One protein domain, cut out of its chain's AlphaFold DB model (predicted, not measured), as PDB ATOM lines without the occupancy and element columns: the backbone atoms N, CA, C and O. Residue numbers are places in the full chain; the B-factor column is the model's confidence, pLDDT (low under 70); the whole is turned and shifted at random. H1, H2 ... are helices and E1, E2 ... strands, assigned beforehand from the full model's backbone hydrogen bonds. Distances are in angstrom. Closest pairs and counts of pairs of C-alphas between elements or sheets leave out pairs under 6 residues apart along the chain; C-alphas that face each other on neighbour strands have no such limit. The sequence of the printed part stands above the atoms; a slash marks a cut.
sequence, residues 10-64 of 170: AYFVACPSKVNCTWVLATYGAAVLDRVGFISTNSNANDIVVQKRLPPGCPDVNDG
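What this domain is: This is residues 10 to 64 of the 170 residues of the protein "alpha-1,2-Mannosidase" of Cladophialophora bantiana CBS 173.52 (UniProt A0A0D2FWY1). A helix, H1, and a shorter helix, H2, set steeply against its side make a small core, with residues 57 to 60 of the link before E1 running beside H1. Two loops stick out from this body, residues 16 to 22 and residues 37 to 42, while the first and last printed residues come near each other. The printed part has 55 residues, with two named helices and one named strand in the order H1, H2, E1. The class is mostly helix, though under half of the residues, 22 of 55, are in named elements. The whole is compact, with a radius of gyration of the C-alphas of 11.5 A and spans of 35 by 26 by 17 A.

How they stand to each other: The longest helix, H1, residues 25 to 36, touches H2, residues 45 to 51, with residues 29 to 33 alone. Their closest C-alphas, those of Gly 29 and Ala 45, are 5.2 A apart. They run the same way at a steep tilt of 65 degrees. E1, residues 61 to 63, is apart from H1 and from H2, and pairs with no named strand. In H2 every O i to N i+4 pair is within hydrogen-bond range; in H1, 7 of 8 are.

Where its parts are: H1 runs 17.4 A from C-alpha 25 at (157.277, 147.872, 100.280) to C-alpha 36 at (155.356, 131.149, 95.935). H2 measures 9.9 A from first to last C-alpha. E1 measures 5.7 A and ends with C-alpha 63 at (154.207, 126.375, 109.639).

The domain as a whole: The C-alphas of Val 19 and Thr 41, the two farthest apart, are 36.3 A apart, and those of Ala 10 and Gly 64 are 7.8 A apart. Without the stretches that stand free, the body of 42 residues spans 23 by 21 by 15 A. Residues 10 to 24 hold no named element. The links H1 to H2 and H2 to E1 are short. The printed part has no cut. Its mean pLDDT is 87.8, and residues 38 to 42 are under 70.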
ATOM      1  N   ALA A  10     158.512 130.802 110.211       94.50
ATOM      2  CA  ALA A  10     158.283 132.043 109.481       94.50
ATOM      3  C   ALA A  10     159.573 132.522 108.818       94.50
ATOM      4  O   ALA A  10     160.673 132.299 109.328       94.50
ATOM      5  N   TYR A  11     159.415 133.205 107.693       94.88
ATOM      6  CA  TYR A  11     160.503 133.833 106.958       94.88
ATOM      7  C   TYR A  11     160.460 135.336 107.195       94.88
ATOM      8  O   TYR A  11     159.404 135.897 107.467       94.88
ATOM      9  N   PHE A  12     161.605 136.000 107.077       93.75
ATOM     10  CA  PHE A  12     161.702 137.447 107.242       93.75
ATOM     11  C   PHE A  12     162.491 138.047 106.089       93.75
ATOM     12  O   PHE A  12     163.470 137.460 105.627       93.75
ATOM     13  N   VAL A  13     162.075 139.229 105.637       93.56
ATOM     14  CA  VAL A  13     162.860 140.013 104.682       93.56
ATOM     15  C   VAL A  13     164.116 140.510 105.386       93.56
ATOM     16  O   VAL A  13     164.041 141.175 106.420       93.56
ATOM     17  N   ALA A  14     165.278 140.185 104.825       90.88
ATOM     18  CA  ALA A  14     166.548 140.655 105.350       90.88
ATOM     19  C   ALA A  14     166.702 142.168 105.131       90.88
ATOM     20  O   ALA A  14     166.405 142.694 104.057       90.88
ATOM     21  N   CYS A  15     167.224 142.862 106.141       89.75
ATOM     22  CA  CYS A  15     167.679 144.236 105.975       89.75
ATOM     23  C   CYS A  15     168.877 144.283 105.009       89.75
ATOM     24  O   CYS A  15     169.768 143.438 105.132       89.75
ATOM     25  N   PRO A  16     168.980 145.295 104.125       87.50
ATOM     26  CA  PRO A  16     170.152 145.466 103.259       87.50
ATOM     27  C   PRO A  16     171.459 145.656 104.044       87.50
ATOM     28  O   PRO A  16     172.530 145.266 103.589       87.50
ATOM     29  N   SER A  17     171.380 146.267 105.229       90.00
ATOM     30  CA  SER A  17     172.507 146.483 106.135       90.00
ATOM     31  C   SER A  17     172.048 146.461 107.595       90.00
ATOM     32  O   SER A  17     170.888 146.733 107.900       90.00
ATOM     33  N   LYS A  18     172.980 146.185 108.515       88.38
ATOM     34  CA  LYS A  18     172.753 146.280 109.969       88.38
ATOM     35  C   LYS A  18     172.546 147.721 110.449       88.38
ATOM     36  O   LYS A  18     171.924 147.923 111.483       88.38
ATOM     37  N   VAL A  19     173.095 148.701 109.728       92.44
ATOM     38  CA  VAL A  19     173.056 150.126 110.113       92.44
ATOM     39  C   VAL A  19     171.900 150.853 109.431       92.44
ATOM     40  O   VAL A  19     171.324 151.771 110.002       92.44
ATOM     41  N   ASN A  20     171.544 150.431 108.217       87.50
ATOM     42  CA  ASN A  20     170.497 151.061 107.428       87.50
ATOM     43  C   ASN A  20     169.473 150.010 106.979       87.50
ATOM     44  O   ASN A  20     169.744 149.210 106.081       87.50
ATOM     45  N   CYS A  21     168.313 150.008 107.637       88.00
ATOM     46  CA  CYS A  21     167.192 149.124 107.332       88.00
ATOM     47  C   CYS A  21     165.917 149.937 107.099       88.00
ATOM     48  O   CYS A  21     164.973 149.912 107.887       88.00
ATOM     49  N   THR A  22     165.906 150.709 106.015       89.25
ATOM     50  CA  THR A  22     164.701 151.411 105.569       89.25
ATOM     51  C   THR A  22     163.670 150.412 105.068       89.25
ATOM     52  O   THR A  22     163.973 149.568 104.223       89.25
ATOM     53  N   TRP A  23     162.441 150.530 105.565       87.06
ATOM     54  CA  TRP A  23     161.312 149.749 105.076       87.06
ATOM     55  C   TRP A  23     161.002 150.104 103.618       87.06
ATOM     56  O   TRP A  23     160.729 151.262 103.302       87.06
ATOM     57  N   VAL A  24     161.015 149.100 102.740       89.25
ATOM     58  CA  VAL A  24     160.693 149.250 101.316       89.25
ATOM     59  C   VAL A  24     159.626 148.229 100.936       89.25
ATOM     60  O   VAL A  24     159.877 147.023 100.905       89.25
ATOM     61  N   LEU A  25     158.428 148.720 100.610       88.62
ATOM     62  CA  LEU A  25     157.277 147.872 100.280       88.62
ATOM     63  C   LEU A  25     157.535 146.993  99.044       88.62
ATOM     64  O   LEU A  25     157.119 145.838  99.017       88.62
ATOM     65  N   ALA A  26     158.268 147.510  98.055       89.12
ATOM     66  CA  ALA A  26     158.619 146.764  96.847       89.12
ATOM     67  C   ALA A  26     159.484 145.527  97.150       89.12
ATOM     68  O   ALA A  26     159.237 144.458  96.598       89.12
ATOM     69  N   THR A  27     160.450 145.640  98.069       91.31
ATOM     70  CA  THR A  27     161.298 144.515  98.494       91.31
ATOM     71  C   THR A  27     160.480 143.443  99.204       91.31
ATOM     72  O   THR A  27     160.678 142.256  98.962       91.31
ATOM     73  N   TYR A  28     159.522 143.853 100.041       92.62
ATOM     74  CA  TYR A  28     158.595 142.923 100.682       92.62
ATOM     75  C   TYR A  28     157.710 142.198  99.660       92.62
ATOM     76  O   TYR A  28     157.633 140.974  99.696       92.62
ATOM     77  N   GLY A  29     157.106 142.923  98.713       92.00
ATOM     78  CA  GLY A  29     156.272 142.324  97.667       92.00
ATOM     79  C   GLY A  29     157.040 141.348  96.770       92.00
ATOM     80  O   GLY A  29     156.547 140.258  96.487       92.00
ATOM     81  N   ALA A  30     158.273 141.692  96.389       91.12
ATOM     82  CA  ALA A  30     159.148 140.800  95.629       91.12
ATOM     83  C   ALA A  30     159.488 139.522  96.414       91.12
ATOM     84  O   ALA A  30     159.406 138.428  95.864       91.12
ATOM     85  N   ALA A  31     159.798 139.644  97.710       92.69
ATOM     86  CA  ALA A  31     160.069 138.493  98.569       92.69
ATOM     87  C   ALA A  31     158.837 137.588  98.751       92.69
ATOM     88  O   ALA A  31     158.980 136.371  98.801       92.69
ATOM     89  N   VAL A  32     157.628 138.156  98.825       93.19
ATOM     90  CA  VAL A  32     156.380 137.373  98.861       93.19
ATOM     91  C   VAL A  32     156.220 136.553  97.578       93.19
ATOM     92  O   VAL A  32     155.916 135.366  97.651       93.19
ATOM     93  N   LEU A  33     156.446 137.164  96.411       91.56
ATOM     94  CA  LEU A  33     156.326 136.483  95.117       91.56
ATOM     95  C   LEU A  33     157.365 135.365  94.949       91.56
ATOM     96  O   LEU A  33     157.013 134.274  94.505       91.56
ATOM     97  N   ASP A  34     158.610 135.606  95.364       90.69
ATOM     98  CA  ASP A  34     159.696 134.618  95.327       90.69
ATOM     99  C   ASP A  34     159.347 133.341  96.117       90.69
ATOM    100  O   ASP A  34     159.564 132.219  95.658       90.69
ATOM    101  N   ARG A  35     158.688 133.492  97.273       90.00
ATOM    102  CA  ARG A  35     158.291 132.371  98.141       90.00
ATOM    103  C   ARG A  35     157.173 131.490  97.577       90.00
ATOM    104  O   ARG A  35     156.992 130.381  98.075       90.00
ATOM    105  N   VAL A  36     156.428 131.945  96.567       83.44
ATOM    106  CA  VAL A  36     155.356 131.149  95.935       83.44
ATOM    107  C   VAL A  36     155.913 130.161  94.901       83.44
ATOM    108  O   VAL A  36     155.268 129.152  94.617       83.44
ATOM    109  N   GLY A  37     157.124 130.389  94.378       72.88
ATOM    110  CA  GLY A  37     157.839 129.478  93.472       72.88
ATOM    111  C   GLY A  37     157.273 129.398  92.045       72.88
ATOM    112  O   GLY A  37     158.032 129.492  91.087       72.88
ATOM    113  N   PHE A  38     155.951 129.276  91.882       65.25
ATOM    114  CA  PHE A  38     155.250 129.348  90.596       65.25
ATOM    115  C   PHE A  38     154.450 130.647  90.500       65.25
ATOM    116  O   PHE A  38     153.339 130.761  91.019       65.25
ATOM    117  N   ILE A  39     155.017 131.634  89.811       62.66
ATOM    118  CA  ILE A  39     154.319 132.871  89.463       62.66
ATOM    119  C   ILE A  39     153.444 132.558  88.246       62.66
ATOM    120  O   ILE A  39     153.952 132.370  87.141       62.66
ATOM    121  N   SER A  40     152.123 132.480  88.433       59.84
ATOM    122  CA  SER A  40     151.220 132.615  87.288       59.84
ATOM    123  C   SER A  40     151.354 134.052  86.781       59.84
ATOM    124  O   SER A  40     151.612 134.965  87.566       59.84
ATOM    125  N   THR A  41     151.169 134.292  85.483       58.97
ATOM    126  CA  THR A  41     151.293 135.633  84.876       58.97
ATOM    127  C   THR A  41     150.397 136.708  85.516       58.97
ATOM    128  O   THR A  41     150.587 137.884  85.227       58.97
ATOM    129  N   ASN A  42     149.473 136.328  86.411       61.94
ATOM    130  CA  ASN A  42     148.562 137.217  87.136       61.94
ATOM    131  C   ASN A  42     148.759 137.220  88.669       61.94
ATOM    132  O   ASN A  42     147.905 137.738  89.386       61.94
ATOM    133  N   SER A  43     149.829 136.630  89.212       71.81
ATOM    134  CA  SER A  43     150.052 136.604  90.664       71.81
ATOM    135  C   SER A  43     150.451 137.986  91.200       71.81
ATOM    136  O   SER A  43     151.528 138.497  90.901       71.81
ATOM    137  N   ASN A  44     149.595 138.578  92.034       87.56
ATOM    138  CA  ASN A  44     149.847 139.840  92.727       87.56
ATOM    139  C   ASN A  44     150.287 139.582  94.177       87.56
ATOM    140  O   ASN A  44     149.650 138.823  94.909       87.56
ATOM    141  N   ALA A  45     151.358 140.252  94.615       89.56
ATOM    142  CA  ALA A  45     151.881 140.136  95.975       89.56
ATOM    143  C   ALA A  45     150.825 140.482  97.038       89.56
ATOM    144  O   ALA A  45     150.752 139.817  98.068       89.56
ATOM    145  N   ASN A  46     149.983 141.488  96.782       91.50
ATOM    146  CA  ASN A  46     148.955 141.908  97.737       91.50
ATOM    147  C   ASN A  46     147.901 140.820  97.966       91.50
ATOM    148  O   ASN A  46     147.514 140.585  99.108       91.50
ATOM    149  N   ASP A  47     147.495 140.118  96.908       91.12
ATOM    150  CA  ASP A  47     146.502 139.047  97.007       91.12
ATOM    151  C   ASP A  47     147.048 137.891  97.854       91.12
ATOM    152  O   ASP A  47     146.348 137.372  98.720       91.12
ATOM    153  N   ILE A  48     148.333 137.559  97.685       91.19
ATOM    154  CA  ILE A  48     149.021 136.541  98.495       91.19
ATOM    155  C   ILE A  48     149.116 136.979  99.958       91.19
ATOM    156  O   ILE A  48     148.841 136.182 100.854       91.19
ATOM    157  N   VAL A  49     149.487 138.237 100.219       92.69
ATOM    158  CA  VAL A  49     149.571 138.783 101.584       92.69
ATOM    159  C   VAL A  49     148.220 138.695 102.290       92.69
ATOM    160  O   VAL A  49     148.173 138.276 103.446       92.69
ATOM    161  N   VAL A  50     147.130 139.039 101.598       92.19
ATOM    162  CA  VAL A  50     145.766 138.934 102.134       92.19
ATOM    163  C   VAL A  50     145.379 137.472 102.349       92.19
ATOM    164  O   VAL A  50     144.940 137.112 103.440       92.19
ATOM    165  N   GLN A  51     145.595 136.613 101.352       90.25
ATOM    166  CA  GLN A  51     145.226 135.198 101.402       90.25
ATOM    167  C   GLN A  51     145.949 134.445 102.528       90.25
ATOM    168  O   GLN A  51     145.327 133.677 103.258       90.25
ATOM    169  N   LYS A  52     147.258 134.671 102.681       90.38
ATOM    170  CA  LYS A  52     148.105 134.039 103.704       90.38
ATOM    171  C   LYS A  52     148.164 134.822 105.023       90.38
ATOM    172  O   LYS A  52     148.876 134.404 105.931       90.38
ATOM    173  N   ARG A  53     147.446 135.949 105.144       92.56
ATOM    174  CA  ARG A  53     147.396 136.794 106.357       92.56
ATOM    175  C   ARG A  53     148.791 137.207 106.853       92.56
ATOM    176  O   ARG A  53     149.083 137.195 108.051       92.56
ATOM    177  N   LEU A  54     149.674 137.552 105.918       92.19
ATOM    178  CA  LEU A  54     151.088 137.788 106.208       92.19
ATOM    179  C   LEU A  54     151.309 139.159 106.866       92.19
ATOM    180  O   LEU A  54     150.877 140.181 106.323       92.19
ATOM    181  N   PRO A  55     152.010 139.232 108.013       90.62
ATOM    182  CA  PRO A  55     152.374 140.511 108.599       90.62
ATOM    183  C   PRO A  55     153.488 141.192 107.780       90.62
ATOM    184  O   PRO A  55     154.321 140.504 107.185       90.62
ATOM    185  N   PRO A  56     153.584 142.536 107.805       90.38
ATOM    186  CA  PRO A  56     154.649 143.259 107.115       90.38
ATOM    187  C   PRO A  56     156.044 142.720 107.463       90.38
ATOM    188  O   PRO A  56     156.380 142.542 108.634       90.38
ATOM    189  N   GLY A  57     156.853 142.456 106.433       90.81
ATOM    190  CA  GLY A  57     158.225 141.960 106.567       90.81
ATOM    191  C   GLY A  57     158.345 140.442 106.714       90.81
ATOM    192  O   GLY A  57     159.465 139.936 106.706       90.81
ATOM    193  N   CYS A  58     157.228 139.716 106.800       93.50
ATOM    194  CA  CYS A  58     157.182 138.256 106.815       93.50
ATOM    195  C   CYS A  58     156.655 137.747 105.464       93.50
ATOM    196  O   CYS A  58     155.441 137.705 105.275       93.50
ATOM    197  N   PRO A  59     157.521 137.418 104.488       94.06
ATOM    198  CA  PRO A  59     157.063 137.061 103.149       94.06
ATOM    199  C   PRO A  59     156.367 135.698 103.092       94.06
ATOM    200  O   PRO A  59     155.725 135.393 102.092       94.06
ATOM    201  N   ASP A  60     156.505 134.872 104.133       94.44
ATOM    202  CA  ASP A  60     155.869 133.562 104.201       94.44
ATOM    203  C   ASP A  60     155.834 133.020 105.637       94.44
ATOM    204  O   ASP A  60     156.789 133.177 106.406       94.44
ATOM    205  N   VAL A  61     154.746 132.329 105.974       94.19
ATOM    206  CA  VAL A  61     154.597 131.526 107.194       94.19
ATOM    207  C   VAL A  61     154.327 130.100 106.735       94.19
ATOM    208  O   VAL A  61     153.233 129.792 106.276       94.19
ATOM    209  N   ASN A  62     155.351 129.249 106.801       92.88
ATOM    210  CA  ASN A  62     155.281 127.882 106.278       92.88
ATOM    211  C   ASN A  62     154.643 126.917 107.286       92.88
ATOM    212  O   ASN A  62     153.905 126.017 106.907       92.88
ATOM    213  N   ASP A  63     154.874 127.135 108.582       94.81
ATOM    214  CA  ASP A  63     154.207 126.375 109.639       94.81
ATOM    215  C   ASP A  63     153.604 127.346 110.643       94.81
ATOM    216  O   ASP A  63     154.318 127.840 111.511       94.81
ATOM    217  N   GLY A  64     152.305 127.623 110.506       94.00
ATOM    218  CA  GLY A  64     151.553 128.553 111.353       94.00
ATOM    219  C   GLY A  64     151.326 128.070 112.786       94.00
ATOM    220  O   GLY A  64     150.871 128.858 113.617       94.00
TER     221      GLY A  64